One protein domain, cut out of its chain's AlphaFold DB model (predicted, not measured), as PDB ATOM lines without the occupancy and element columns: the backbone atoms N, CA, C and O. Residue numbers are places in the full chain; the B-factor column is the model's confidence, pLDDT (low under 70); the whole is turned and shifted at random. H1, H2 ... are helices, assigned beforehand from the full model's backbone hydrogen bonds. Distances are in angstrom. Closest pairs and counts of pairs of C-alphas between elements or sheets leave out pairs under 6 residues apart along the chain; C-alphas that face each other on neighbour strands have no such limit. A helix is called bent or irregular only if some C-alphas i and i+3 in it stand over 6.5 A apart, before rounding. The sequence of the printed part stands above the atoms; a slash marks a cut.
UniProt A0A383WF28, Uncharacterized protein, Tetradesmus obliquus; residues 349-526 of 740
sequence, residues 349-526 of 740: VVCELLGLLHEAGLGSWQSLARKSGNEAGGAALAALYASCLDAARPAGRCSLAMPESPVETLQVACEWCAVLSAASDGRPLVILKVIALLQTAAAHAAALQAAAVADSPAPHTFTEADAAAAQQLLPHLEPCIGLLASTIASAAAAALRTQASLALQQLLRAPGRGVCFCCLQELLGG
ATOM      1  N   VAL A 349     -18.991  19.422 -13.119       44.16
ATOM      2  CA  VAL A 349     -20.336  18.841 -12.922       44.16
ATOM      3  C   VAL A 349     -20.808  18.100 -14.177       44.16
ATOM      4  O   VAL A 349     -21.394  17.019 -14.079       44.16
ATOM      5  N   VAL A 350     -20.509  18.651 -15.356       44.06
ATOM      6  CA  VAL A 350     -20.827  18.084 -16.674       44.06
ATOM      7  C   VAL A 350     -20.063  16.783 -16.928       44.06
ATOM      8  O   VAL A 350     -20.675  15.777 -17.287       44.06
ATOM      9  N   CYS A 351     -18.752  16.760 -16.682       48.62
ATOM     10  CA  CYS A 351     -17.917  15.566 -16.812       48.62
ATOM     11  C   CYS A 351     -18.326  14.466 -15.829       48.62
ATOM     12  O   CYS A 351     -18.372  13.301 -16.216       48.62
ATOM     13  N   GLU A 352     -18.696  14.812 -14.596       53.28
ATOM     14  CA  GLU A 352     -19.221  13.839 -13.635       53.28
ATOM     15  C   GLU A 352     -20.594  13.295 -14.029       53.28
ATOM     16  O   GLU A 352     -20.869  12.120 -13.817       53.28
ATOM     17  N   LEU A 353     -21.485  14.124 -14.580       51.81
ATOM     18  CA  LEU A 353     -22.828  13.686 -14.975       51.81
ATOM     19  C   LEU A 353     -22.773  12.817 -16.240       51.81
ATOM     20  O   LEU A 353     -23.465  11.805 -16.322       51.81
ATOM     21  N   LEU A 354     -21.878  13.140 -17.180       56.03
ATOM     22  CA  LEU A 354     -21.524  12.270 -18.306       56.03
ATOM     23  C   LEU A 354     -20.835  10.980 -17.838       56.03
ATOM     24  O   LEU A 354     -21.106   9.916 -18.392       56.03
ATOM     25  N   GLY A 355     -20.006  11.053 -16.793       55.47
ATOM     26  CA  GLY A 355     -19.423   9.896 -16.115       55.47
ATOM     27  C   GLY A 355     -20.489   8.991 -15.497       55.47
ATOM     28  O   GLY A 355     -20.471   7.793 -15.738       55.47
ATOM     29  N   LEU A 356     -21.479   9.560 -14.804       54.06
ATOM     30  CA  LEU A 356     -22.611   8.829 -14.223       54.06
ATOM     31  C   LEU A 356     -23.515   8.199 -15.290       54.06
ATOM     32  O   LEU A 356     -23.977   7.076 -15.112       54.06
ATOM     33  N   LEU A 357     -23.744   8.884 -16.415       53.88
ATOM     34  CA  LEU A 357     -24.441   8.298 -17.563       53.88
ATOM     35  C   LEU A 357     -23.645   7.115 -18.128       53.88
ATOM     36  O   LEU A 357     -24.211   6.054 -18.383       53.88
ATOM     37  N   HIS A 358     -22.327   7.250 -18.248       56.31
ATOM     38  CA  HIS A 358     -21.462   6.163 -18.691       56.31
ATOM     39  C   HIS A 358     -21.452   4.980 -17.702       56.31
ATOM     40  O   HIS A 358     -21.602   3.836 -18.131       56.31
ATOM     41  N   GLU A 359     -21.360   5.242 -16.394       52.25
ATOM     42  CA  GLU A 359     -21.442   4.244 -15.313       52.25
ATOM     43  C   GLU A 359     -22.800   3.534 -15.276       52.25
ATOM     44  O   GLU A 359     -22.858   2.330 -15.041       52.25
ATOM     45  N   ALA A 360     -23.887   4.241 -15.596       50.44
ATOM     46  CA  ALA A 360     -25.223   3.672 -15.765       50.44
ATOM     47  C   ALA A 360     -25.398   2.893 -17.092       50.44
ATOM     48  O   ALA A 360     -26.506   2.470 -17.432       50.44
ATOM     49  N   GLY A 361     -24.333   2.703 -17.884       50.03
ATOM     50  CA  GLY A 361     -24.375   1.989 -19.165       50.03
ATOM     51  C   GLY A 361     -25.068   2.772 -20.290       50.03
ATOM     52  O   GLY A 361     -25.644   2.186 -21.217       50.03
ATOM     53  N   LEU A 362     -25.057   4.103 -20.202       52.41
ATOM     54  CA  LEU A 362     -25.678   5.044 -21.130       52.41
ATOM     55  C   LEU A 362     -24.562   5.877 -21.775       52.41
ATOM     56  O   LEU A 362     -24.238   6.980 -21.354       52.41
ATOM     57  N   GLY A 363     -23.933   5.317 -22.814       45.31
ATOM     58  CA  GLY A 363     -22.724   5.876 -23.438       45.31
ATOM     59  C   GLY A 363     -22.889   7.239 -24.130       45.31
ATOM     60  O   GLY A 363     -21.898   7.817 -24.561       45.31
ATOM     61  N   SER A 364     -24.116   7.749 -24.276       60.09
ATOM     62  CA  SER A 364     -24.425   9.120 -24.717       60.09
ATOM     63  C   SER A 364     -25.890   9.475 -24.427       60.09
ATOM     64  O   SER A 364     -26.729   8.570 -24.326       60.09
ATOM     65  N   TRP A 365     -26.223  10.778 -24.394       54.19
ATOM     66  CA  TRP A 365     -27.619  11.257 -24.347       54.19
ATOM     67  C   TRP A 365     -28.446  10.707 -25.523       54.19
ATOM     68  O   TRP A 365     -29.610  10.362 -25.358       54.19
ATOM     69  N   GLN A 366     -27.813  10.502 -26.685       53.16
ATOM     70  CA  GLN A 366     -28.414   9.885 -27.874       53.16
ATOM     71  C   GLN A 366     -28.717   8.394 -27.674       53.16
ATOM     72  O   GLN A 366     -29.738   7.904 -28.150       53.16
ATOM     73  N   SER A 367     -27.868   7.652 -26.951       52.84
ATOM     74  CA  SER A 367     -28.173   6.258 -26.596       52.84
ATOM     75  C   SER A 367     -29.350   6.163 -25.624       52.84
ATOM     76  O   SER A 367     -30.074   5.171 -25.637       52.84
ATOM     77  N   LEU A 368     -29.548   7.204 -24.810       50.91
ATOM     78  CA  LEU A 368     -30.632   7.286 -23.842       50.91
ATOM     79  C   LEU A 368     -31.949   7.672 -24.521       50.91
ATOM     80  O   LEU A 368     -32.934   6.976 -24.320       50.91
ATOM     81  N   ALA A 369     -31.940   8.662 -25.422       51.84
ATOM     82  CA  ALA A 369     -33.086   9.008 -26.270       51.84
ATOM     83  C   ALA A 369     -33.559   7.820 -27.131       51.84
ATOM     84  O   ALA A 369     -34.756   7.587 -27.288       51.84
ATOM     85  N   ARG A 370     -32.622   6.998 -27.627       57.97
ATOM     86  CA  ARG A 370     -32.945   5.735 -28.314       57.97
ATOM     87  C   ARG A 370     -33.506   4.657 -27.383       57.97
ATOM     88  O   ARG A 370     -34.313   3.854 -27.834       57.97
ATOM     89  N   LYS A 371     -33.083   4.614 -26.113       53.59
ATOM     90  CA  LYS A 371     -33.598   3.664 -25.110       53.59
ATOM     91  C   LYS A 371     -34.981   4.061 -24.585       53.59
ATOM     92  O   LYS A 371     -35.783   3.170 -24.334       53.59
ATOM     93  N   SER A 372     -35.263   5.356 -24.434       51.00
ATOM     94  CA  SER A 372     -36.591   5.860 -24.058       51.00
ATOM     95  C   SER A 372     -37.570   5.901 -25.236       51.00
ATOM     96  O   SER A 372     -38.773   5.974 -25.017       51.00
ATOM     97  N   GLY A 373     -37.073   5.849 -26.479       57.09
ATOM     98  CA  GLY A 373     -37.894   5.965 -27.688       57.09
ATOM     99  C   GLY A 373     -38.412   7.385 -27.951       57.09
ATOM    100  O   GLY A 373     -39.277   7.558 -28.804       57.09
ATOM    101  N   ASN A 374     -37.894   8.393 -27.237       57.69
ATOM    102  CA  ASN A 374     -38.359   9.780 -27.285       57.69
ATOM    103  C   ASN A 374     -37.227  10.719 -27.750       57.69
ATOM    104  O   ASN A 374     -36.481  11.280 -26.942       57.69
ATOM    105  N   GLU A 375     -37.072  10.876 -29.071       50.91
ATOM    106  CA  GLU A 375     -36.044  11.749 -29.669       50.91
ATOM    107  C   GLU A 375     -36.257  13.236 -29.321       50.91
ATOM    108  O   GLU A 375     -35.280  13.957 -29.109       50.91
ATOM    109  N   ALA A 376     -37.515  13.675 -29.170       48.66
ATOM    110  CA  ALA A 376     -37.871  15.034 -28.753       48.66
ATOM    111  C   ALA A 376     -37.455  15.317 -27.299       48.66
ATOM    112  O   ALA A 376     -36.859  16.355 -27.019       48.66
ATOM    113  N   GLY A 377     -37.653  14.355 -26.391       50.59
ATOM    114  CA  GLY A 377     -37.159  14.439 -25.012       50.59
ATOM    115  C   GLY A 377     -35.628  14.484 -24.923       50.59
ATOM    116  O   GLY A 377     -35.074  15.178 -24.073       50.59
ATOM    117  N   GLY A 378     -34.921  13.809 -25.837       52.75
ATOM    118  CA  GLY A 378     -33.464  13.910 -25.962       52.75
ATOM    119  C   GLY A 378     -32.984  15.298 -26.400       52.75
ATOM    120  O   GLY A 378     -31.990  15.796 -25.871       52.75
ATOM    121  N   ALA A 379     -33.701  15.939 -27.327       50.25
ATOM    122  CA  ALA A 379     -33.406  17.294 -27.790       50.25
ATOM    123  C   ALA A 379     -33.741  18.363 -26.736       50.25
ATOM    124  O   ALA A 379     -32.914  19.237 -26.486       50.25
ATOM    125  N   ALA A 380     -34.891  18.246 -26.063       50.50
ATOM    126  CA  ALA A 380     -35.295  19.114 -24.958       50.50
ATOM    127  C   ALA A 380     -34.330  19.014 -23.769       50.50
ATOM    128  O   ALA A 380     -34.020  20.018 -23.137       50.50
ATOM    129  N   LEU A 381     -33.787  17.823 -23.493       54.22
ATOM    130  CA  LEU A 381     -32.763  17.665 -22.468       54.22
ATOM    131  C   LEU A 381     -31.415  18.221 -22.908       54.22
ATOM    132  O   LEU A 381     -30.739  18.842 -22.105       54.22
ATOM    133  N   ALA A 382     -31.018  18.045 -24.167       54.47
ATOM    134  CA  ALA A 382     -29.824  18.698 -24.686       54.47
ATOM    135  C   ALA A 382     -29.975  20.235 -24.692       54.47
ATOM    136  O   ALA A 382     -28.979  20.924 -24.501       54.47
ATOM    137  N   ALA A 383     -31.199  20.760 -24.816       52.59
ATOM    138  CA  ALA A 383     -31.534  22.175 -24.674       52.59
ATOM    139  C   ALA A 383     -31.543  22.636 -23.201       52.59
ATOM    140  O   ALA A 383     -30.937  23.651 -22.892       52.59
ATOM    141  N   LEU A 384     -32.117  21.867 -22.266       54.25
ATOM    142  CA  LEU A 384     -32.053  22.140 -20.820       54.25
ATOM    143  C   LEU A 384     -30.609  22.066 -20.307       54.25
ATOM    144  O   LEU A 384     -30.157  22.943 -19.578       54.25
ATOM    145  N   TYR A 385     -29.854  21.067 -20.757       55.38
ATOM    146  CA  TYR A 385     -28.426  20.917 -20.498       55.38
ATOM    147  C   TYR A 385     -27.629  22.066 -21.124       55.38
ATOM    148  O   TYR A 385     -26.745  22.612 -20.474       55.38
ATOM    149  N   ALA A 386     -27.978  22.482 -22.348       51.12
ATOM    150  CA  ALA A 386     -27.427  23.677 -22.982       51.12
ATOM    151  C   ALA A 386     -27.816  24.963 -22.240       51.12
ATOM    152  O   ALA A 386     -26.986  25.846 -22.170       51.12
ATOM    153  N   SER A 387     -28.994  25.060 -21.619       49.62
ATOM    154  CA  SER A 387     -29.422  26.224 -20.828       49.62
ATOM    155  C   SER A 387     -28.689  26.315 -19.486       49.62
ATOM    156  O   SER A 387     -28.268  27.397 -19.082       49.62
ATOM    157  N   CYS A 388     -28.415  25.169 -18.851       48.72
ATOM    158  CA  CYS A 388     -27.515  25.083 -17.701       48.72
ATOM    159  C   CYS A 388     -26.060  25.420 -18.085       48.72
ATOM    160  O   CYS A 388     -25.301  25.895 -17.245       48.72
ATOM    161  N   LEU A 389     -25.670  25.179 -19.345       42.22
ATOM    162  CA  LEU A 389     -24.361  25.531 -19.911       42.22
ATOM    163  C   LEU A 389     -24.280  26.984 -20.425       42.22
ATOM    164  O   LEU A 389     -23.206  27.572 -20.359       42.22
ATOM    165  N   ASP A 390     -25.371  27.569 -20.924       43.50
ATOM    166  CA  ASP A 390     -25.448  28.945 -21.444       43.50
ATOM    167  C   ASP A 390     -25.472  29.964 -20.299       43.50
ATOM    168  O   ASP A 390     -24.924  31.053 -20.443       43.50
ATOM    169  N   ALA A 391     -25.946  29.581 -19.105       40.94
ATOM    170  CA  ALA A 391     -25.656  30.324 -17.875       40.94
ATOM    171  C   ALA A 391     -24.138  30.420 -17.572       40.94
ATOM    172  O   ALA A 391     -23.723  31.259 -16.777       40.94
ATOM    173  N   ALA A 392     -23.305  29.589 -18.216       38.38
ATOM    174  CA  ALA A 392     -21.852  29.532 -18.052       38.38
ATOM    175  C   ALA A 392     -21.052  29.915 -19.323       38.38
ATOM    176  O   ALA A 392     -19.821  29.812 -19.319       38.38
ATOM    177  N   ARG A 393     -21.692  30.370 -20.414       39.09
ATOM    178  CA  ARG A 393     -20.999  30.833 -21.634       39.09
ATOM    179  C   ARG A 393     -21.650  32.072 -22.257       39.09
ATOM    180  O   ARG A 393     -22.848  32.063 -22.508       39.09
ATOM    181  N   PRO A 394     -20.866  33.087 -22.665       38.31
ATOM    182  CA  PRO A 394     -21.372  34.114 -23.558       38.31
ATOM    183  C   PRO A 394     -21.521  33.529 -24.972       38.31
ATOM    184  O   PRO A 394     -20.545  33.133 -25.604       38.31
ATOM    185  N   ALA A 395     -22.772  33.472 -25.428       45.38
ATOM    186  CA  ALA A 395     -23.244  33.389 -26.809       45.38
ATOM    187  C   ALA A 395     -22.510  32.440 -27.786       45.38
ATOM    188  O   ALA A 395     -21.504  32.782 -28.411       45.38
ATOM    189  N   GLY A 396     -23.173  31.324 -28.103       46.88
ATOM    190  CA  GLY A 396     -23.211  30.824 -29.476       46.88
ATOM    191  C   GLY A 396     -22.925  29.335 -29.652       46.88
ATOM    192  O   GLY A 396     -21.825  28.864 -29.373       46.88
ATOM    193  N   ARG A 397     -23.881  28.665 -30.320       38.97
ATOM    194  CA  ARG A 397     -23.774  27.386 -31.066       38.97
ATOM    195  C   ARG A 397     -24.363  26.111 -30.444       38.97
ATOM    196  O   ARG A 397     -23.854  25.031 -30.724       38.97
ATOM    197  N   CYS A 398     -25.506  26.192 -29.767       38.72
ATOM    198  CA  CYS A 398     -26.410  25.040 -29.629       38.72
ATOM    199  C   CYS A 398     -27.846  25.450 -30.000       38.72
ATOM    200  O   CYS A 398     -28.568  25.984 -29.173       38.72
ATOM    201  N   SER A 399     -28.268  25.225 -31.251       41.28
ATOM    202  CA  SER A 399     -29.643  25.498 -31.711       41.28
ATOM    203  C   SER A 399     -30.564  24.295 -31.467       41.28
ATOM    204  O   SER A 399     -31.119  23.722 -32.407       41.28
ATOM    205  N   LEU A 400     -30.667  23.849 -30.220       50.22
ATOM    206  CA  LEU A 400     -31.692  22.884 -29.830       50.22
ATOM    207  C   LEU A 400     -32.887  23.678 -29.310       50.22
ATOM    208  O   LEU A 400     -32.729  24.491 -28.403       50.22
ATOM    209  N   ALA A 401     -34.052  23.493 -29.932       52.09
ATOM    210  CA  ALA A 401     -35.272  24.170 -29.513       52.09
ATOM    211  C   ALA A 401     -35.625  23.723 -28.087       52.09
ATOM    212  O   ALA A 401     -35.779  22.527 -27.830       52.09
ATOM    213  N   MET A 402     -35.698  24.684 -27.166       56.25
ATOM    214  CA  MET A 402     -36.255  24.445 -25.838       56.25
ATOM    215  C   MET A 402     -37.745  24.107 -25.984       56.25
ATOM    216  O   MET A 402     -38.394  24.669 -26.869       56.25
ATOM    217  N   PRO A 403     -38.292  23.204 -25.152       68.94
ATOM    218  CA  PRO A 403     -39.732  22.983 -25.107       68.94
ATOM    219  C   PRO A 403     -40.451  24.313 -24.846       68.94
ATOM    220  O   PRO A 403     -40.159  25.006 -23.876       68.94
ATOM    221  N   GLU A 404     -41.380  24.678 -25.731       77.94
ATOM    222  CA  GLU A 404     -42.153  25.926 -25.628       77.94
ATOM    223  C   GLU A 404     -43.284  25.807 -24.592       77.94
ATOM    224  O   GLU A 404     -43.831  26.805 -24.126       77.94
ATOM    225  N   SER A 405     -43.619  24.571 -24.206       80.50
ATOM    226  CA  SER A 405     -44.667  24.247 -23.245       80.50
ATOM    227  C   SER A 405     -44.094  23.936 -21.849       80.50
ATOM    228  O   SER A 405     -43.178  23.108 -21.717       80.50
ATOM    229  N   PRO A 406     -44.666  24.511 -20.770       77.62
ATOM    230  CA  PRO A 406     -44.281  24.169 -19.400       77.62
ATOM    231  C   PRO A 406     -44.571  22.698 -19.066       77.62
ATOM    232  O   PRO A 406     -43.802  22.063 -18.347       77.62
ATOM    233  N   VAL A 407     -45.644  22.131 -19.628       80.12
ATOM    234  CA  VAL A 407     -46.045  20.728 -19.424       80.12
ATOM    235  C   VAL A 407     -45.024  19.781 -20.051       80.12
ATOM    236  O   VAL A 407     -44.586  18.838 -19.396       80.12
ATOM    237  N   GLU A 408     -44.583  20.062 -21.278       78.00
ATOM    238  CA  GLU A 408     -43.580  19.243 -21.972       78.00
ATOM    239  C   GLU A 408     -42.224  19.288 -21.259       78.00
ATOM    240  O   GLU A 408     -41.581  18.253 -21.077       78.00
ATOM    241  N   THR A 409     -41.816  20.473 -20.786       76.31
ATOM    242  CA  THR A 409     -40.587  20.648 -19.992       76.31
ATOM    243  C   THR A 409     -40.595  19.738 -18.763       76.31
ATOM    244  O   THR A 409     -39.635  19.005 -18.505       76.31
ATOM    245  N   LEU A 410     -41.693  19.776 -18.005       79.38
ATOM    246  CA  LEU A 410     -41.854  18.983 -16.793       79.38
ATOM    247  C   LEU A 410     -41.939  17.487 -17.097       79.38
ATOM    248  O   LEU A 410     -41.310  16.700 -16.393       79.38
ATOM    249  N   GLN A 411     -42.663  17.094 -18.145       82.75
ATOM    250  CA  GLN A 411     -42.771  15.703 -18.576       82.75
ATOM    251  C   GLN A 411     -41.392  15.106 -18.878       82.75
ATOM    252  O   GLN A 411     -41.043  14.062 -18.323       82.75
ATOM    253  N   VAL A 412     -40.581  15.787 -19.692       76.12
ATOM    254  CA  VAL A 412     -39.233  15.318 -20.049       76.12
ATOM    255  C   VAL A 412     -38.349  15.222 -18.809       76.12
ATOM    256  O   VAL A 412     -37.691  14.201 -18.602       76.12
ATOM    257  N   ALA A 413     -38.356  16.242 -17.946       78.31
ATOM    258  CA  ALA A 413     -37.595  16.201 -16.700       78.31
ATOM    259  C   ALA A 413     -38.004  14.999 -15.835       78.31
ATOM    260  O   ALA A 413     -37.148  14.280 -15.319       78.31
ATOM    261  N   CYS A 414     -39.304  14.734 -15.735       80.81
ATOM    262  CA  CYS A 414     -39.842  13.649 -14.936       80.81
ATOM    263  C   CYS A 414     -39.502  12.249 -15.478       80.81
ATOM    264  O   CYS A 414     -39.090  11.375 -14.711       80.81
ATOM    265  N   GLU A 415     -39.604  12.033 -16.792       79.69
ATOM    266  CA  GLU A 415     -39.183  10.783 -17.445       79.69
ATOM    267  C   GLU A 415     -37.715  10.462 -17.134       79.69
ATOM    268  O   GLU A 415     -37.357   9.326 -16.815       79.69
ATOM    269  N   TRP A 416     -36.862  11.482 -17.142       71.56
ATOM    270  CA  TRP A 416     -35.451  11.331 -16.815       71.56
ATOM    271  C   TRP A 416     -35.197  11.062 -15.342       71.56
ATOM    272  O   TRP A 416     -34.343  10.241 -15.012       71.56
ATOM    273  N   CYS A 417     -35.953  11.693 -14.451       79.38
ATOM    274  CA  CYS A 417     -35.878  11.395 -13.027       79.38
ATOM    275  C   CYS A 417     -36.249   9.937 -12.746       79.38
ATOM    276  O   CYS A 417     -35.589   9.288 -11.934       79.38
ATOM    277  N   ALA A 418     -37.234   9.384 -13.458       76.88
ATOM    278  CA  ALA A 418     -37.576   7.967 -13.369       76.88
ATOM    279  C   ALA A 418     -36.420   7.062 -13.844       76.88
ATOM    280  O   ALA A 418     -36.071   6.099 -13.163       76.88
ATOM    281  N   VAL A 419     -35.762   7.397 -14.959       76.19
ATOM    282  CA  VAL A 419     -34.603   6.632 -15.460       76.19
ATOM    283  C   VAL A 419     -33.402   6.728 -14.511       76.19
ATOM    284  O   VAL A 419     -32.789   5.713 -14.179       76.19
ATOM    285  N   LEU A 420     -33.062   7.935 -14.056       72.88
ATOM    286  CA  LEU A 420     -31.914   8.181 -13.182       72.88
ATOM    287  C   LEU A 420     -32.121   7.582 -11.793       72.88
ATOM    288  O   LEU A 420     -31.187   7.012 -11.239       72.88
ATOM    289  N   SER A 421     -33.335   7.658 -11.242       73.19
ATOM    290  CA  SER A 421     -33.646   7.016  -9.961       73.19
ATOM    291  C   SER A 421     -33.508   5.501 -10.044       73.19
ATOM    292  O   SER A 421     -32.838   4.925  -9.186       73.19
ATOM    293  N   ALA A 422     -34.028   4.877 -11.106       78.12
ATOM    294  CA  ALA A 422     -33.880   3.442 -11.341       78.12
ATOM    295  C   ALA A 422     -32.410   3.010 -11.498       78.12
ATOM    296  O   ALA A 422     -32.048   1.924 -11.059       78.12
ATOM    297  N   ALA A 423     -31.563   3.858 -12.089       71.44
ATOM    298  CA  ALA A 423     -30.137   3.584 -12.274       71.44
ATOM    299  C   ALA A 423     -29.264   3.918 -11.048       71.44
ATOM    300  O   ALA A 423     -28.110   3.505 -10.982       71.44
ATOM    301  N   SER A 424     -29.773   4.710 -10.102       72.62
ATOM    302  CA  SER A 424     -28.954   5.291  -9.033       72.62
ATOM    303  C   SER A 424     -28.585   4.332  -7.902       72.62
ATOM    304  O   SER A 424     -27.735   4.698  -7.091       72.62
ATOM    305  N   ASP A 425     -29.233   3.167  -7.786       76.31
ATOM    306  CA  ASP A 425     -29.135   2.252  -6.632       76.31
ATOM    307  C   ASP A 425     -29.235   2.972  -5.261       76.31
ATOM    308  O   ASP A 425     -28.659   2.539  -4.265       76.31
ATOM    309  N   GLY A 426     -29.929   4.118  -5.197       73.50
ATOM    310  CA  GLY A 426     -30.060   4.925  -3.978       73.50
ATOM    311  C   GLY A 426     -28.840   5.788  -3.619       73.50
ATOM    312  O   GLY A 426     -28.750   6.283  -2.494       73.50
ATOM    313  N   ARG A 427     -27.886   6.003  -4.537       79.56
ATOM    314  CA  ARG A 427     -26.718   6.868  -4.292       79.56
ATOM    315  C   ARG A 427     -27.154   8.329  -4.048       79.56
ATOM    316  O   ARG A 427     -27.723   8.952  -4.949       79.56
ATOM    317  N   PRO A 428     -26.813   8.942  -2.896       77.62
ATOM    318  CA  PRO A 428     -27.328  10.258  -2.499       77.62
ATOM    319  C   PRO A 428     -26.890  11.398  -3.427       77.62
ATOM    320  O   PRO A 428     -27.655  12.330  -3.654       77.62
ATOM    321  N   LEU A 429     -25.690  11.315  -4.018       76.69
ATOM    322  CA  LEU A 429     -25.205  12.304  -4.991       76.69
ATOM    323  C   LEU A 429     -26.035  12.318  -6.280       76.69
ATOM    324  O   LEU A 429     -26.252  13.380  -6.861       76.69
ATOM    325  N   VAL A 430     -26.521  11.156  -6.724       77.81
ATOM    326  CA  VAL A 430     -27.379  11.069  -7.913       77.81
ATOM    327  C   VAL A 430     -28.753  11.646  -7.591       77.81
ATOM    328  O   VAL A 430     -29.264  12.449  -8.363       77.81
ATOM    329  N   ILE A 431     -29.305  11.323  -6.416       80.19
ATOM    330  CA  ILE A 431     -30.575  11.884  -5.935       80.19
ATOM    331  C   ILE A 431     -30.493  13.416  -5.846       80.19
ATOM    332  O   ILE A 431     -31.391  14.097  -6.329       80.19
ATOM    333  N   LEU A 432     -29.396  13.972  -5.322       81.75
ATOM    334  CA  LEU A 432     -29.143  15.420  -5.296       81.75
ATOM    335  C   LEU A 432     -29.179  16.054  -6.691       81.75
ATOM    336  O   LEU A 432     -29.845  17.067  -6.894       81.75
ATOM    337  N   LYS A 433     -28.493  15.445  -7.665       78.88
ATOM    338  CA  LYS A 433     -28.475  15.936  -9.052       78.88
ATOM    339  C   LYS A 433     -29.859  15.840  -9.706       78.88
ATOM    340  O   LYS A 433     -30.255  16.753 -10.424       78.88
ATOM    341  N   VAL A 434     -30.614  14.780  -9.416       82.12
ATOM    342  CA  VAL A 434     -32.005  14.609  -9.869       82.12
ATOM    343  C   VAL A 434     -32.915  15.690  -9.277       82.12
ATOM    344  O   VAL A 434     -33.688  16.306 -10.005       82.12
ATOM    345  N   ILE A 435     -32.781  15.980  -7.981       84.75
ATOM    346  CA  ILE A 435     -33.520  17.055  -7.306       84.75
ATOM    347  C   ILE A 435     -33.209  18.409  -7.952       84.75
ATOM    348  O   ILE A 435     -34.135  19.135  -8.300       84.75
ATOM    349  N   ALA A 436     -31.932  18.732  -8.173       80.56
ATOM    350  CA  ALA A 436     -31.535  19.985  -8.815       80.56
ATOM    351  C   ALA A 436     -32.095  20.117 -10.246       80.56
ATOM    352  O   ALA A 436     -32.541  21.194 -10.649       80.56
ATOM    353  N   LEU A 437     -32.134  19.015 -11.005       82.00
ATOM    354  CA  LEU A 437     -32.727  18.986 -12.343       82.00
ATOM    355  C   LEU A 437     -34.238  19.252 -12.299       82.00
ATOM    356  O   LEU A 437     -34.729  20.064 -13.083       82.00
ATOM    357  N   LEU A 438     -34.966  18.639 -11.358       84.75
ATOM    358  CA  LEU A 438     -36.397  18.901 -11.156       84.75
ATOM    359  C   LEU A 438     -36.667  20.357 -10.775       84.75
ATOM    360  O   LEU A 438     -37.593  20.957 -11.312       84.75
ATOM    361  N   GLN A 439     -35.852  20.933  -9.890       86.00
ATOM    362  CA  GLN A 439     -35.967  22.339  -9.490       86.00
ATOM    363  C   GLN A 439     -35.766  23.278 -10.684       86.00
ATOM    364  O   GLN A 439     -36.545  24.207 -10.887       86.00
ATOM    365  N   THR A 440     -34.762  22.998 -11.517       78.69
ATOM    366  CA  THR A 440     -34.462  23.799 -12.712       78.69
ATOM    367  C   THR A 440     -35.591  23.711 -13.739       78.69
ATOM    368  O   THR A 440     -36.050  24.731 -14.252       78.69
ATOM    369  N   ALA A 441     -36.101  22.502 -13.995       78.06
ATOM    370  CA  ALA A 441     -37.228  22.294 -14.899       78.06
ATOM    371  C   ALA A 441     -38.508  22.973 -14.389       78.06
ATOM    372  O   ALA A 441     -39.218  23.613 -15.162       78.06
ATOM    373  N   ALA A 442     -38.775  22.889 -13.083       80.94
ATOM    374  CA  ALA A 442     -39.907  23.556 -12.453       80.94
ATOM    375  C   ALA A 442     -39.802  25.084 -12.536       80.94
ATOM    376  O   ALA A 442     -40.792  25.745 -12.841       80.94
ATOM    377  N   ALA A 443     -38.610  25.650 -12.322       77.31
ATOM    378  CA  ALA A 443     -38.373  27.083 -12.472       77.31
ATOM    379  C   ALA A 443     -38.597  27.550 -13.920       77.31
ATOM    380  O   ALA A 443     -39.253  28.568 -14.141       77.31
ATOM    381  N   HIS A 444     -38.117  26.785 -14.907       77.38
ATOM    382  CA  HIS A 444     -38.335  27.098 -16.319       77.38
ATOM    383  C   HIS A 444     -39.820  27.032 -16.701       77.38
ATOM    384  O   HIS A 444     -40.350  27.972 -17.288       77.38
ATOM    385  N   ALA A 445     -40.517  25.967 -16.301       76.12
ATOM    386  CA  ALA A 445     -41.950  25.828 -16.537       76.12
ATOM    387  C   ALA A 445     -42.765  26.939 -15.848       76.12
ATOM    388  O   ALA A 445     -43.675  27.497 -16.454       76.12
ATOM    389  N   ALA A 446     -42.393  27.341 -14.628       78.75
ATOM    390  CA  ALA A 446     -43.014  28.478 -13.954       78.75
ATOM    391  C   ALA A 446     -42.786  29.803 -14.707       78.75
ATOM    392  O   ALA A 446     -43.699  30.625 -14.773       78.75
ATOM    393  N   ALA A 447     -41.605  30.007 -15.298       77.06
ATOM    394  CA  ALA A 447     -41.311  31.188 -16.110       77.06
ATOM    395  C   ALA A 447     -42.138  31.218 -17.406       77.06
ATOM    396  O   ALA A 447     -42.721  32.252 -17.730       77.06
ATOM    397  N   LEU A 448     -42.256  30.081 -18.103       76.94
ATOM    398  CA  LEU A 448     -43.125  29.943 -19.279       76.94
ATOM    399  C   LEU A 448     -44.592  30.215 -18.921       76.94
ATOM    400  O   LEU A 448     -45.282  30.948 -19.627       76.94
ATOM    401  N   GLN A 449     -45.055  29.690 -17.783       81.38
ATOM    402  CA  GLN A 449     -46.409  29.940 -17.300       81.38
ATOM    403  C   GLN A 449     -46.626  31.419 -16.955       81.38
ATOM    404  O   GLN A 449     -47.671  31.975 -17.285       81.38
ATOM    405  N   ALA A 450     -45.659  32.071 -16.309       80.38
ATOM    406  CA  ALA A 450     -45.743  33.493 -15.987       80.38
ATOM    407  C   ALA A 450     -45.803  34.366 -17.251       80.38
ATOM    408  O   ALA A 450     -46.585  35.315 -17.288       80.38
ATOM    409  N   ALA A 451     -45.040  34.017 -18.293       80.69
ATOM    410  CA  ALA A 451     -45.106  34.681 -19.592       80.69
ATOM    411  C   ALA A 451     -46.490  34.511 -20.244       80.69
ATOM    412  O   ALA A 451     -47.109  35.498 -20.631       80.69
ATOM    413  N   ALA A 452     -47.036  33.290 -20.253       78.62
ATOM    414  CA  ALA A 452     -48.370  33.023 -20.797       78.62
ATOM    415  C   ALA A 452     -49.493  33.771 -20.048       78.62
ATOM    416  O   ALA A 452     -50.460  34.223 -20.660       78.62
ATOM    417  N   VAL A 453     -49.367  33.925 -18.723       80.62
ATOM    418  CA  VAL A 453     -50.314  34.699 -17.898       80.62
ATOM    419  C   VAL A 453     -50.198  36.201 -18.186       80.62
ATOM    420  O   VAL A 453     -51.209  36.899 -18.200       80.62
ATOM    421  N   ALA A 454     -48.987  36.715 -18.429       81.44
ATOM    422  CA  ALA A 454     -48.776  38.128 -18.751       81.44
ATOM    423  C   ALA A 454     -49.459  38.535 -20.071       81.44
ATOM    424  O   ALA A 454     -49.989  39.643 -20.165       81.44
ATOM    425  N   ASP A 455     -49.521  37.620 -21.041       79.94
ATOM    426  CA  ASP A 455     -50.175  37.847 -22.337       79.94
ATOM    427  C   ASP A 455     -51.716  37.802 -22.266       79.94
ATOM    428  O   ASP A 455     -52.396  38.288 -23.173       79.94
ATOM    429  N   SER A 456     -52.295  37.271 -21.181       75.38
ATOM    430  CA  SER A 456     -53.746  37.169 -20.983       75.38
ATOM    431  C   SER A 456     -54.161  37.622 -19.573       75.38
ATOM    432  O   SER A 456     -54.271  36.795 -18.668       75.38
ATOM    433  N   PRO A 457     -54.515  38.908 -19.367       68.88
ATOM    434  CA  PRO A 457     -54.886  39.443 -18.050       68.88
ATOM    435  C   PRO A 457     -56.253  38.957 -17.531       68.88
ATOM    436  O   PRO A 457     -56.684  39.357 -16.447       68.88
ATOM    437  N   ALA A 458     -56.970  38.130 -18.297       74.00
ATOM    438  CA  ALA A 458     -58.234  37.559 -17.856       74.00
ATOM    439  C   ALA A 458     -58.006  36.571 -16.693       74.00
ATOM    440  O   ALA A 458     -57.049  35.797 -16.723       74.00
ATOM    441  N   PRO A 459     -58.883  36.555 -15.671       66.62
ATOM    442  CA  PRO A 459     -58.790  35.573 -14.600       66.62
ATOM    443  C   PRO A 459     -58.871  34.166 -15.198       66.62
ATOM    444  O   PRO A 459     -59.877  33.811 -15.813       66.62
ATOM    445  N   HIS A 460     -57.808  33.375 -15.026       67.50
ATOM    446  CA  HIS A 460     -57.762  31.993 -15.495       67.50
ATOM    447  C   HIS A 460     -58.874  31.177 -14.829       67.50
ATOM    448  O   HIS A 460     -58.782  30.798 -13.659       67.50
ATOM    449  N   THR A 461     -59.943  30.921 -15.576       78.06
ATOM    450  CA  THR A 461     -60.967  29.950 -15.204       78.06
ATOM    451  C   THR A 461     -60.418  28.552 -15.422       78.06
ATOM    452  O   THR A 461     -59.770  28.310 -16.434       78.06
ATOM    453  N   PHE A 462     -60.702  27.634 -14.503       79.19
ATOM    454  CA  PHE A 462     -60.374  26.223 -14.677       79.19
ATOM    455  C   PHE A 462     -61.061  25.673 -15.935       79.19
ATOM    456  O   PHE A 462     -62.281  25.790 -16.069       79.19
ATOM    457  N   THR A 463     -60.283  25.109 -16.855       83.50
ATOM    458  CA  THR A 463     -60.756  24.612 -18.153       83.50
ATOM    459  C   THR A 463     -60.616  23.093 -18.270       83.50
ATOM    460  O   THR A 463     -59.816  22.469 -17.577       83.50
ATOM    461  N   GLU A 464     -61.353  22.479 -19.200       83.44
ATOM    462  CA  GLU A 464     -61.141  21.067 -19.567       83.44
ATOM    463  C   GLU A 464     -59.711  20.807 -20.073       83.44
ATOM    464  O   GLU A 464     -59.181  19.712 -19.890       83.44
ATOM    465  N   ALA A 465     -59.061  21.822 -20.657       82.94
ATOM    466  CA  ALA A 465     -57.670  21.734 -21.086       82.94
ATOM    467  C   ALA A 465     -56.711  21.563 -19.897       82.94
ATOM    468  O   ALA A 465     -55.779  20.769 -19.992       82.94
ATOM    469  N   ASP A 466     -56.971  22.224 -18.761       78.00
ATOM    470  CA  ASP A 466     -56.179  22.041 -17.536       78.00
ATOM    471  C   ASP A 466     -56.306  20.609 -17.000       78.00
ATOM    472  O   ASP A 466     -55.317  20.003 -16.587       78.00
ATOM    473  N   ALA A 467     -57.515  20.040 -17.048       78.56
ATOM    474  CA  ALA A 467     -57.752  18.656 -16.647       78.56
ATOM    475  C   ALA A 467     -57.050  17.659 -17.586       78.56
ATOM    476  O   ALA A 467     -56.434  16.703 -17.115       78.56
ATOM    477  N   ALA A 468     -57.089  17.895 -18.901       82.94
ATOM    478  CA  ALA A 468     -56.387  17.070 -19.883       82.94
ATOM    479  C   ALA A 468     -54.859  17.161 -19.726       82.94
ATOM    480  O   ALA A 468     -54.179  16.134 -19.730       82.94
ATOM    481  N   ALA A 469     -54.320  18.366 -19.520       81.00
ATOM    482  CA  ALA A 469     -52.900  18.581 -19.254       81.00
ATOM    483  C   ALA A 469     -52.461  17.886 -17.958       81.00
ATOM    484  O   ALA A 469     -51.413  17.244 -17.923       81.00
ATOM    485  N   ALA A 470     -53.287  17.934 -16.910       79.19
ATOM    486  CA  ALA A 470     -53.026  17.197 -15.681       79.19
ATOM    487  C   ALA A 470     -53.013  15.683 -15.897       79.19
ATOM    488  O   ALA A 470     -52.092  15.020 -15.436       79.19
ATOM    489  N   GLN A 471     -53.983  15.135 -16.633       83.44
ATOM    490  CA  GLN A 471     -54.022  13.703 -16.954       83.44
ATOM    491  C   GLN A 471     -52.811  13.249 -17.774       83.44
ATOM    492  O   GLN A 471     -52.344  12.128 -17.597       83.44
ATOM    493  N   GLN A 472     -52.286  14.113 -18.646       84.56
ATOM    494  CA  GLN A 472     -51.059  13.842 -19.394       84.56
ATOM    495  C   GLN A 472     -49.816  13.894 -18.503       84.56
ATOM    496  O   GLN A 472     -48.933  13.058 -18.644       84.56
ATOM    497  N   LEU A 473     -49.747  14.848 -17.572       80.75
ATOM    498  CA  LEU A 473     -48.573  15.086 -16.732       80.75
ATOM    499  C   LEU A 473     -48.483  14.121 -15.531       80.75
ATOM    500  O   LEU A 473     -47.384  13.766 -15.097       80.75
ATOM    501  N   LEU A 474     -49.621  13.671 -14.997       82.19
ATOM    502  CA  LEU A 474     -49.708  12.858 -13.780       82.19
ATOM    503  C   LEU A 474     -48.871  11.560 -13.823       82.19
ATOM    504  O   LEU A 474     -48.129  11.335 -12.864       82.19
ATOM    505  N   PRO A 475     -48.885  10.746 -14.904       82.75
ATOM    506  CA  PRO A 475     -48.075   9.524 -14.987       82.75
ATOM    507  C   PRO A 475     -46.566   9.780 -14.883       82.75
ATOM    508  O   PRO A 475     -45.809   8.894 -14.490       82.75
ATOM    509  N   HIS A 476     -46.123  10.992 -15.229       83.19
ATOM    510  CA  HIS A 476     -44.724  11.404 -15.153       83.19
ATOM    511  C   HIS A 476     -44.393  12.031 -13.793       83.19
ATOM    512  O   HIS A 476     -43.324  11.776 -13.236       83.19
ATOM    513  N   LEU A 477     -45.318  12.797 -13.209       81.50
ATOM    514  CA  LEU A 477     -45.141  13.348 -11.867       81.50
ATOM    515  C   LEU A 477     -45.097  12.268 -10.789       81.50
ATOM    516  O   LEU A 477     -44.286  12.375  -9.872       81.50
ATOM    517  N   GLU A 478     -45.938  11.238 -10.875       84.06
ATOM    518  CA  GLU A 478     -46.056  10.210  -9.837       84.06
ATOM    519  C   GLU A 478     -44.707   9.570  -9.436       84.06
ATOM    520  O   GLU A 478     -44.395   9.568  -8.239       84.06
ATOM    521  N   PRO A 479     -43.848   9.081 -10.359       82.38
ATOM    522  CA  PRO A 479     -42.543   8.535  -9.982       82.38
ATOM    523  C   PRO A 479     -41.614   9.588  -9.362       82.38
ATOM    524  O   PRO A 479     -40.853   9.262  -8.450       82.38
ATOM    525  N   CYS A 480     -41.691  10.848  -9.796       85.50
ATOM    526  CA  CYS A 480     -40.874  11.933  -9.247       85.50
ATOM    527  C   CYS A 480     -41.310  12.301  -7.835       85.50
ATOM    528  O   CYS A 480     -40.480  12.447  -6.943       85.50
ATOM    529  N   ILE A 481     -42.618  12.389  -7.606       85.44
ATOM    530  CA  ILE A 481     -43.192  12.628  -6.286       85.44
ATOM    531  C   ILE A 481     -42.888  11.444  -5.374       85.44
ATOM    532  O   ILE A 481     -42.501  11.667  -4.236       85.44
ATOM    533  N   GLY A 482     -42.955  10.205  -5.866       83.75
ATOM    534  CA  GLY A 482     -42.532   9.016  -5.124       83.75
ATOM    535  C   GLY A 482     -41.050   9.048  -4.733       83.75
ATOM    536  O   GLY A 482     -40.697   8.736  -3.591       83.75
ATOM    537  N   LEU A 483     -40.170   9.484  -5.639       85.06
ATOM    538  CA  LEU A 483     -38.747   9.673  -5.353       85.06
ATOM    539  C   LEU A 483     -38.519  10.771  -4.307       85.06
ATOM    540  O   LEU A 483     -37.801  10.559  -3.332       85.06
ATOM    541  N   LEU A 484     -39.141  11.937  -4.477       87.19
ATOM    542  CA  LEU A 484     -39.018  13.049  -3.535       87.19
ATOM    543  C   LEU A 484     -39.597  12.669  -2.170       87.19
ATOM    544  O   LEU A 484     -38.950  12.892  -1.155       87.19
ATOM    545  N   ALA A 485     -40.755  12.012  -2.141       85.62
ATOM    546  CA  ALA A 485     -41.408  11.509  -0.939       85.62
ATOM    547  C   ALA A 485     -40.535  10.507  -0.180       85.62
ATOM    548  O   ALA A 485     -40.324  10.655   1.024       85.62
ATOM    549  N   SER A 486     -39.999   9.506  -0.882       85.56
ATOM    550  CA  SER A 486     -39.089   8.531  -0.277       85.56
ATOM    551  C   SER A 486     -37.810   9.198   0.219       85.56
ATOM    552  O   SER A 486     -37.341   8.867   1.305       85.56
ATOM    553  N   THR A 487     -37.288  10.192  -0.502       86.31
ATOM    554  CA  THR A 487     -36.120  10.971  -0.071       86.31
ATOM    555  C   THR A 487     -36.426  11.792   1.184       86.31
ATOM    556  O   THR A 487     -35.639  11.767   2.125       86.31
ATOM    557  N   ILE A 488     -37.577  12.467   1.251       86.56
ATOM    558  CA  ILE A 488     -38.017  13.233   2.428       86.56
ATOM    559  C   ILE A 488     -38.145  12.315   3.648       86.56
ATOM    560  O   ILE A 488     -37.669  12.668   4.723       86.56
ATOM    561  N   ALA A 489     -38.726  11.127   3.473       83.50
ATOM    562  CA  ALA A 489     -38.955  10.190   4.567       83.50
ATOM    563  C   ALA A 489     -37.680   9.459   5.033       83.50
ATOM    564  O   ALA A 489     -37.530   9.187   6.219       83.50
ATOM    565  N   SER A 490     -36.762   9.121   4.118       84.12
ATOM    566  CA  SER A 490     -35.646   8.203   4.410       84.12
ATOM    567  C   SER A 490     -34.257   8.844   4.449       84.12
ATOM    568  O   SER A 490     -33.318   8.223   4.951       84.12
ATOM    569  N   ALA A 491     -34.078  10.072   3.948       84.31
ATOM    570  CA  ALA A 491     -32.752  10.681   3.915       84.31
ATOM    571  C   ALA A 491     -32.262  11.070   5.320       84.31
ATOM    572  O   ALA A 491     -32.830  11.935   5.990       84.31
ATOM    573  N   ALA A 492     -31.126  10.495   5.725       77.69
ATOM    574  CA  ALA A 492     -30.459  10.831   6.984       77.69
ATOM    575  C   ALA A 492     -30.018  12.308   7.036       77.69
ATOM    576  O   ALA A 492     -30.092  12.959   8.078       77.69
ATOM    577  N   ALA A 493     -29.586  12.862   5.898       81.25
ATOM    578  CA  ALA A 493     -29.157  14.250   5.802       81.25
ATOM    579  C   ALA A 493     -30.364  15.203   5.766       81.25
ATOM    580  O   ALA A 493     -31.147  15.196   4.816       81.25
ATOM    581  N   ALA A 494     -30.479  16.078   6.771       81.06
ATOM    582  CA  ALA A 494     -31.540  17.087   6.837       81.06
ATOM    583  C   ALA A 494     -31.559  18.005   5.601       81.06
ATOM    584  O   ALA A 494     -32.625  18.248   5.048       81.06
ATOM    585  N   ALA A 495     -30.388  18.426   5.109       78.94
ATOM    586  CA  ALA A 495     -30.278  19.261   3.910       78.94
ATOM    587  C   ALA A 495     -30.912  18.607   2.669       78.94
ATOM    588  O   ALA A 495     -31.608  19.275   1.908       78.94
ATOM    589  N   LEU A 496     -30.731  17.291   2.500       82.62
ATOM    590  CA  LEU A 496     -31.317  16.546   1.385       82.62
ATOM    591  C   LEU A 496     -32.846  16.489   1.495       82.62
ATOM    592  O   LEU A 496     -33.537  16.705   0.502       82.62
ATOM    593  N   ARG A 497     -33.380  16.273   2.707       87.25
ATOM    594  CA  ARG A 497     -34.829  16.337   2.964       87.25
ATOM    595  C   ARG A 497     -35.389  17.721   2.651       87.25
ATOM    596  O   ARG A 497     -36.410  17.825   1.982       87.25
ATOM    597  N   THR A 498     -34.706  18.785   3.075       86.69
ATOM    598  CA  THR A 498     -35.114  20.168   2.790       86.69
ATOM    599  C   THR A 498     -35.130  20.457   1.290       86.69
ATOM    600  O   THR A 498     -36.110  21.006   0.789       86.69
ATOM    601  N   GLN A 499     -34.094  20.050   0.553       87.19
ATOM    602  CA  GLN A 499     -34.034  20.242  -0.897       87.19
ATOM    603  C   GLN A 499     -35.100  19.426  -1.639       87.19
ATOM    604  O   GLN A 499     -35.723  19.950  -2.562       87.19
ATOM    605  N   ALA A 500     -35.359  18.187  -1.214       88.56
ATOM    606  CA  ALA A 500     -36.423  17.360  -1.776       88.56
ATOM    607  C   ALA A 500     -37.815  17.972  -1.531       88.56
ATOM    608  O   ALA A 500     -38.623  18.045  -2.456       88.56
ATOM    609  N   SER A 501     -38.078  18.486  -0.324       90.19
ATOM    610  CA  SER A 501     -39.317  19.207   0.001       90.19
ATOM    611  C   SER A 501     -39.499  20.463  -0.854       90.19
ATOM    612  O   SER A 501     -40.590  20.714  -1.361       90.19
ATOM    613  N   LEU A 502     -38.427  21.235  -1.053       88.44
ATOM    614  CA  LEU A 502     -38.454  22.439  -1.884       88.44
ATOM    615  C   LEU A 502     -38.689  22.103  -3.362       88.44
ATOM    616  O   LEU A 502     -39.509  22.748  -4.013       88.44
ATOM    617  N   ALA A 503     -38.036  21.059  -3.875       88.81
ATOM    618  CA  ALA A 503     -38.259  20.577  -5.236       88.81
ATOM    619  C   ALA A 503     -39.698  20.102  -5.445       88.81
ATOM    620  O   ALA A 503     -40.300  20.432  -6.462       88.81
ATOM    621  N   LEU A 504     -40.278  19.395  -4.470       90.94
ATOM    622  CA  LEU A 504     -41.672  18.958  -4.527       90.94
ATOM    623  C   LEU A 504     -42.629  20.154  -4.621       90.94
ATOM    624  O   LEU A 504     -43.522  20.164  -5.464       90.94
ATOM    625  N   GLN A 505     -42.422  21.185  -3.797       90.38
ATOM    626  CA  GLN A 505     -43.236  22.405  -3.836       90.38
ATOM    627  C   GLN A 505     -43.101  23.149  -5.170       90.38
ATOM    628  O   GLN A 505     -44.105  23.580  -5.734       90.38
ATOM    629  N   GLN A 506     -41.882  23.287  -5.697       89.25
ATOM    630  CA  GLN A 506     -41.652  23.928  -6.995       89.25
ATOM    631  C   GLN A 506     -42.314  23.149  -8.135       89.25
ATOM    632  O   GLN A 506     -43.000  23.745  -8.965       89.25
ATOM    633  N   LEU A 507     -42.171  21.821  -8.134       88.38
ATOM    634  CA  LEU A 507     -42.743  20.932  -9.141       88.38
ATOM    635  C   LEU A 507     -44.272  21.045  -9.202       88.38
ATOM    636  O   LEU A 507     -44.844  21.064 -10.287       88.38
ATOM    637  N   LEU A 508     -44.931  21.178  -8.048       88.25
ATOM    638  CA  LEU A 508     -46.385  21.334  -7.969       88.25
ATOM    639  C   LEU A 508     -46.871  22.716  -8.412       88.25
ATOM    640  O   LEU A 508     -47.988  22.828  -8.911       88.25
ATOM    641  N   ARG A 509     -46.064  23.769  -8.237       87.19
ATOM    642  CA  ARG A 509     -46.427  25.143  -8.632       87.19
ATOM    643  C   ARG A 509     -46.206  25.424 -10.115       87.19
ATOM    644  O   ARG A 509     -46.908  26.258 -10.682       87.19
ATOM    645  N   ALA A 510     -45.246  24.739 -10.726       85.25
ATOM    646  CA  ALA A 510     -44.805  24.977 -12.094       85.25
ATOM    647  C   ALA A 510     -45.893  24.858 -13.189       85.25
ATOM    648  O   ALA A 510     -45.930  25.736 -14.048       85.25
ATOM    649  N   PRO A 511     -46.804  23.861 -13.189       81.12
ATOM    650  CA  PRO A 511     -47.754  23.669 -14.291       81.12
ATOM    651  C   PRO A 511     -49.002  24.573 -14.216       81.12
ATOM    652  O   PRO A 511     -49.939  24.401 -14.992       81.12
ATOM    653  N   GLY A 512     -49.051  25.524 -13.276       85.19
ATOM    654  CA  GLY A 512     -50.204  26.401 -13.064       85.19
ATOM    655  C   GLY A 512     -51.265  25.823 -12.117       85.19
ATOM    656  O   GLY A 512     -51.253  24.648 -11.751       85.19
ATOM    657  N   ARG A 513     -52.200  26.676 -11.674       87.19
ATOM    658  CA  ARG A 513     -53.147  26.349 -10.586       87.19
ATOM    659  C   ARG A 513     -54.120  25.218 -10.937       87.19
ATOM    660  O   ARG A 513     -54.401  24.392 -10.077       87.19
ATOM    661  N   GLY A 514     -54.641  25.179 -12.166       85.38
ATOM    662  CA  GLY A 514     -55.594  24.144 -12.583       85.38
ATOM    663  C   GLY A 514     -54.965  22.752 -12.577       85.38
ATOM    664  O   GLY A 514     -55.456  21.850 -11.901       85.38
ATOM    665  N   VAL A 515     -53.812  22.617 -13.232       85.12
ATOM    666  CA  VAL A 515     -53.053  21.360 -13.268       85.12
ATOM    667  C   VAL A 515     -52.591  20.943 -11.870       85.12
ATOM    668  O   VAL A 515     -52.744  19.781 -11.494       85.12
ATOM    669  N   CYS A 516     -52.096  21.894 -11.068       88.69
ATOM    670  CA  CYS A 516     -51.713  21.666  -9.674       88.69
ATOM    671  C   CYS A 516     -52.866  21.068  -8.853       88.69
ATOM    672  O   CYS A 516     -52.665  20.090  -8.135       88.69
ATOM    673  N   PHE A 517     -54.081  21.611  -8.991       90.44
ATOM    674  CA  PHE A 517     -55.256  21.107  -8.284       90.44
ATOM    675  C   PHE A 517     -55.567  19.654  -8.644       90.44
ATOM    676  O   PHE A 517     -55.730  18.835  -7.745       90.44
ATOM    677  N   CYS A 518     -55.597  19.312  -9.935       86.94
ATOM    678  CA  CYS A 518     -55.842  17.940 -10.381       86.94
ATOM    679  C   CYS A 518     -54.762  16.971  -9.884       86.94
ATOM    680  O   CYS A 518     -55.080  15.879  -9.421       86.94
ATOM    681  N   CYS A 519     -53.492  17.385  -9.911       85.50
ATOM    682  CA  CYS A 519     -52.402  16.572  -9.375       85.50
ATOM    683  C   CYS A 519     -52.563  16.349  -7.867       85.50
ATOM    684  O   CYS A 519     -52.452  15.224  -7.391       85.50
ATOM    685  N   LEU A 520     -52.873  17.404  -7.105       90.56
ATOM    686  CA  LEU A 520     -53.120  17.302  -5.667       90.56
ATOM    687  C   LEU A 520     -54.355  16.457  -5.350       90.56
ATOM    688  O   LEU A 520     -54.335  15.740  -4.356       90.56
ATOM    689  N   GLN A 521     -55.395  16.504  -6.183       90.62
ATOM    690  CA  GLN A 521     -56.593  15.683  -6.030       90.62
ATOM    691  C   GLN A 521     -56.283  14.194  -6.162       90.62
ATOM    692  O   GLN A 521     -56.718  13.412  -5.325       90.62
ATOM    693  N   GLU A 522     -55.504  13.808  -7.167       85.81
ATOM    694  CA  GLU A 522     -55.111  12.412  -7.384       85.81
ATOM    695  C   GLU A 522     -54.161  11.919  -6.283       85.81
ATOM    696  O   GLU A 522     -54.344  10.835  -5.727       85.81
ATOM    697  N   LEU A 523     -53.187  12.751  -5.896       86.38
ATOM    698  CA  LEU A 523     -52.232  12.419  -4.840       86.38
ATOM    699  C   LEU A 523     -52.923  12.311  -3.472       86.38
ATOM    700  O   LEU A 523     -52.808  11.296  -2.792       86.38
ATOM    701  N   LEU A 524     -53.662  13.339  -3.047       89.69
ATOM    702  CA  LEU A 524     -54.297  13.363  -1.725       89.69
ATOM    703  C   LEU A 524     -55.558  12.500  -1.650       89.69
ATOM    704  O   LEU A 524     -55.874  12.023  -0.563       89.69
ATOM    705  N   GLY A 525     -56.278  12.326  -2.760       81.44
ATOM    706  CA  GLY A 525     -57.572  11.644  -2.813       81.44
ATOM    707  C   GLY A 525     -57.488  10.121  -2.871       81.44
ATOM    708  O   GLY A 525     -58.488   9.464  -2.588       81.44
ATOM    709  N   GLY A 526     -56.320   9.551  -3.190       65.62
ATOM    710  CA  GLY A 526     -56.121   8.100  -3.215       65.62
ATOM    711  C   GLY A 526     -57.080   7.402  -4.181       65.62
ATOM    712  O   GLY A 526     -57.815   6.499  -3.776       65.62
TER     713      GLY A 526
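AT A GLANCE: This is residues 349 to 526 of the 740 residues of an uncharacterized protein of Tetradesmus obliquus (UniProt A0A383WF28). Two helical hairpins, H4 with H5 and H6b with H7, pack on each other as a core, with H6b crossing H4 steeply. On the side of H4 and H5 away from H6b and H7, H3 crosses H4 and folds back on H2; H1 lies at one end of the whole, and H6a and H8 pack together at the other. The printed part has 178 residues with eight named helices, H1 to H8 in order, and no named strand; the class is all helix. It is compact, with a radius of gyration of the C-alphas of 16.5 A and spans of 47 by 42 by 30 A; residues 391 to 396 and 454 to 459 stick out.

HOW THE PARTS SIT: H1, residues 349 to 359, touches no helix but is near H2, residues 365 to 372. H2 and H3, residues 375 to 390, form a helical hairpin at a tilt of 35.4 degrees, only just steep; their closest C-alphas, Ala 369 and Gly 378, are 4.9 A apart. H3 touches H4, residues 406 to 423, with residues 377 to 381 alone, about perpendicular at 86 degrees, the C-alphas of Gly 377 and Val 412 being closest at 5.5 A. H4 and H5, residues 428 to 454, form a hairpin at a shallow tilt of 6 degrees, closest at C-alphas 406 and 445, 4.0 A. H6, residues 464 to 490, was assigned as one helix by its hydrogen bonds but is bent: C-alphas 472 and 475 are 6.9 A apart, and its arms, H6a (464 to 472) and H6b (475 to 490), stand at 62 degrees. H6b touches H4 with residues 476 to 483 alone at a steep tilt of 53 degrees, closest at C-alphas 414 and 476, 5.4 A. H7, residues 494 to 509, forms a hairpin with H6b at a shallow tilt of 24 degrees, closest at C-alphas 488 and 497, 4.5 A. H7 also touches H5, the same way at a shallow tilt of 28 degrees, closest at C-alphas 442 and 507, 5.1 A. H8, residues 513 to 525, touches H6a at a steep tilt of 54 degrees, closest at C-alphas 470 and 515, 4.8 A. H8 only just touches H7, with 3 pairs of C-alphas within 8 A, closest at C-alphas 508 and 516, 5.6 A. Of the 8 pairs of helices or arms that touch, 3 are at a shallow tilt, namely H4 and H5, H5 and H7, and H6b and H7; the helix packing is part aligned, part crossed. Every O i to N i+4 pair is within hydrogen-bond range in H1, H2, H3, H4, H5, H6a, H7 and H8, and 10 of 12 are in H6b.

IN THESE COORDINATES: H1 begins at C-alpha 349, (-20.336, 18.841, -12.922), and spans 14.8 A, H2 10.5 A, H3 21.8 A and H4 26.0 A. H5 spans 38.7 A from C-alpha 428, (-27.328, 10.258, -2.499). H6a spans 12.4 A, H6b 23.1 A and H7 22.9 A. H8 spans 17.2 A and ends at C-alpha 525, (-57.572, 11.644, -2.813).

THE WHOLE: The C-alphas farthest apart, Glu 359 and Ala 458, are 49.7 A apart. The printed part has no cut; the link from H3 to H4, residues 391 to 405, is long. Mean pLDDT of the printed part is 71.9; residues 349 to 403, 457, 459 to 460 and 526 are under 70.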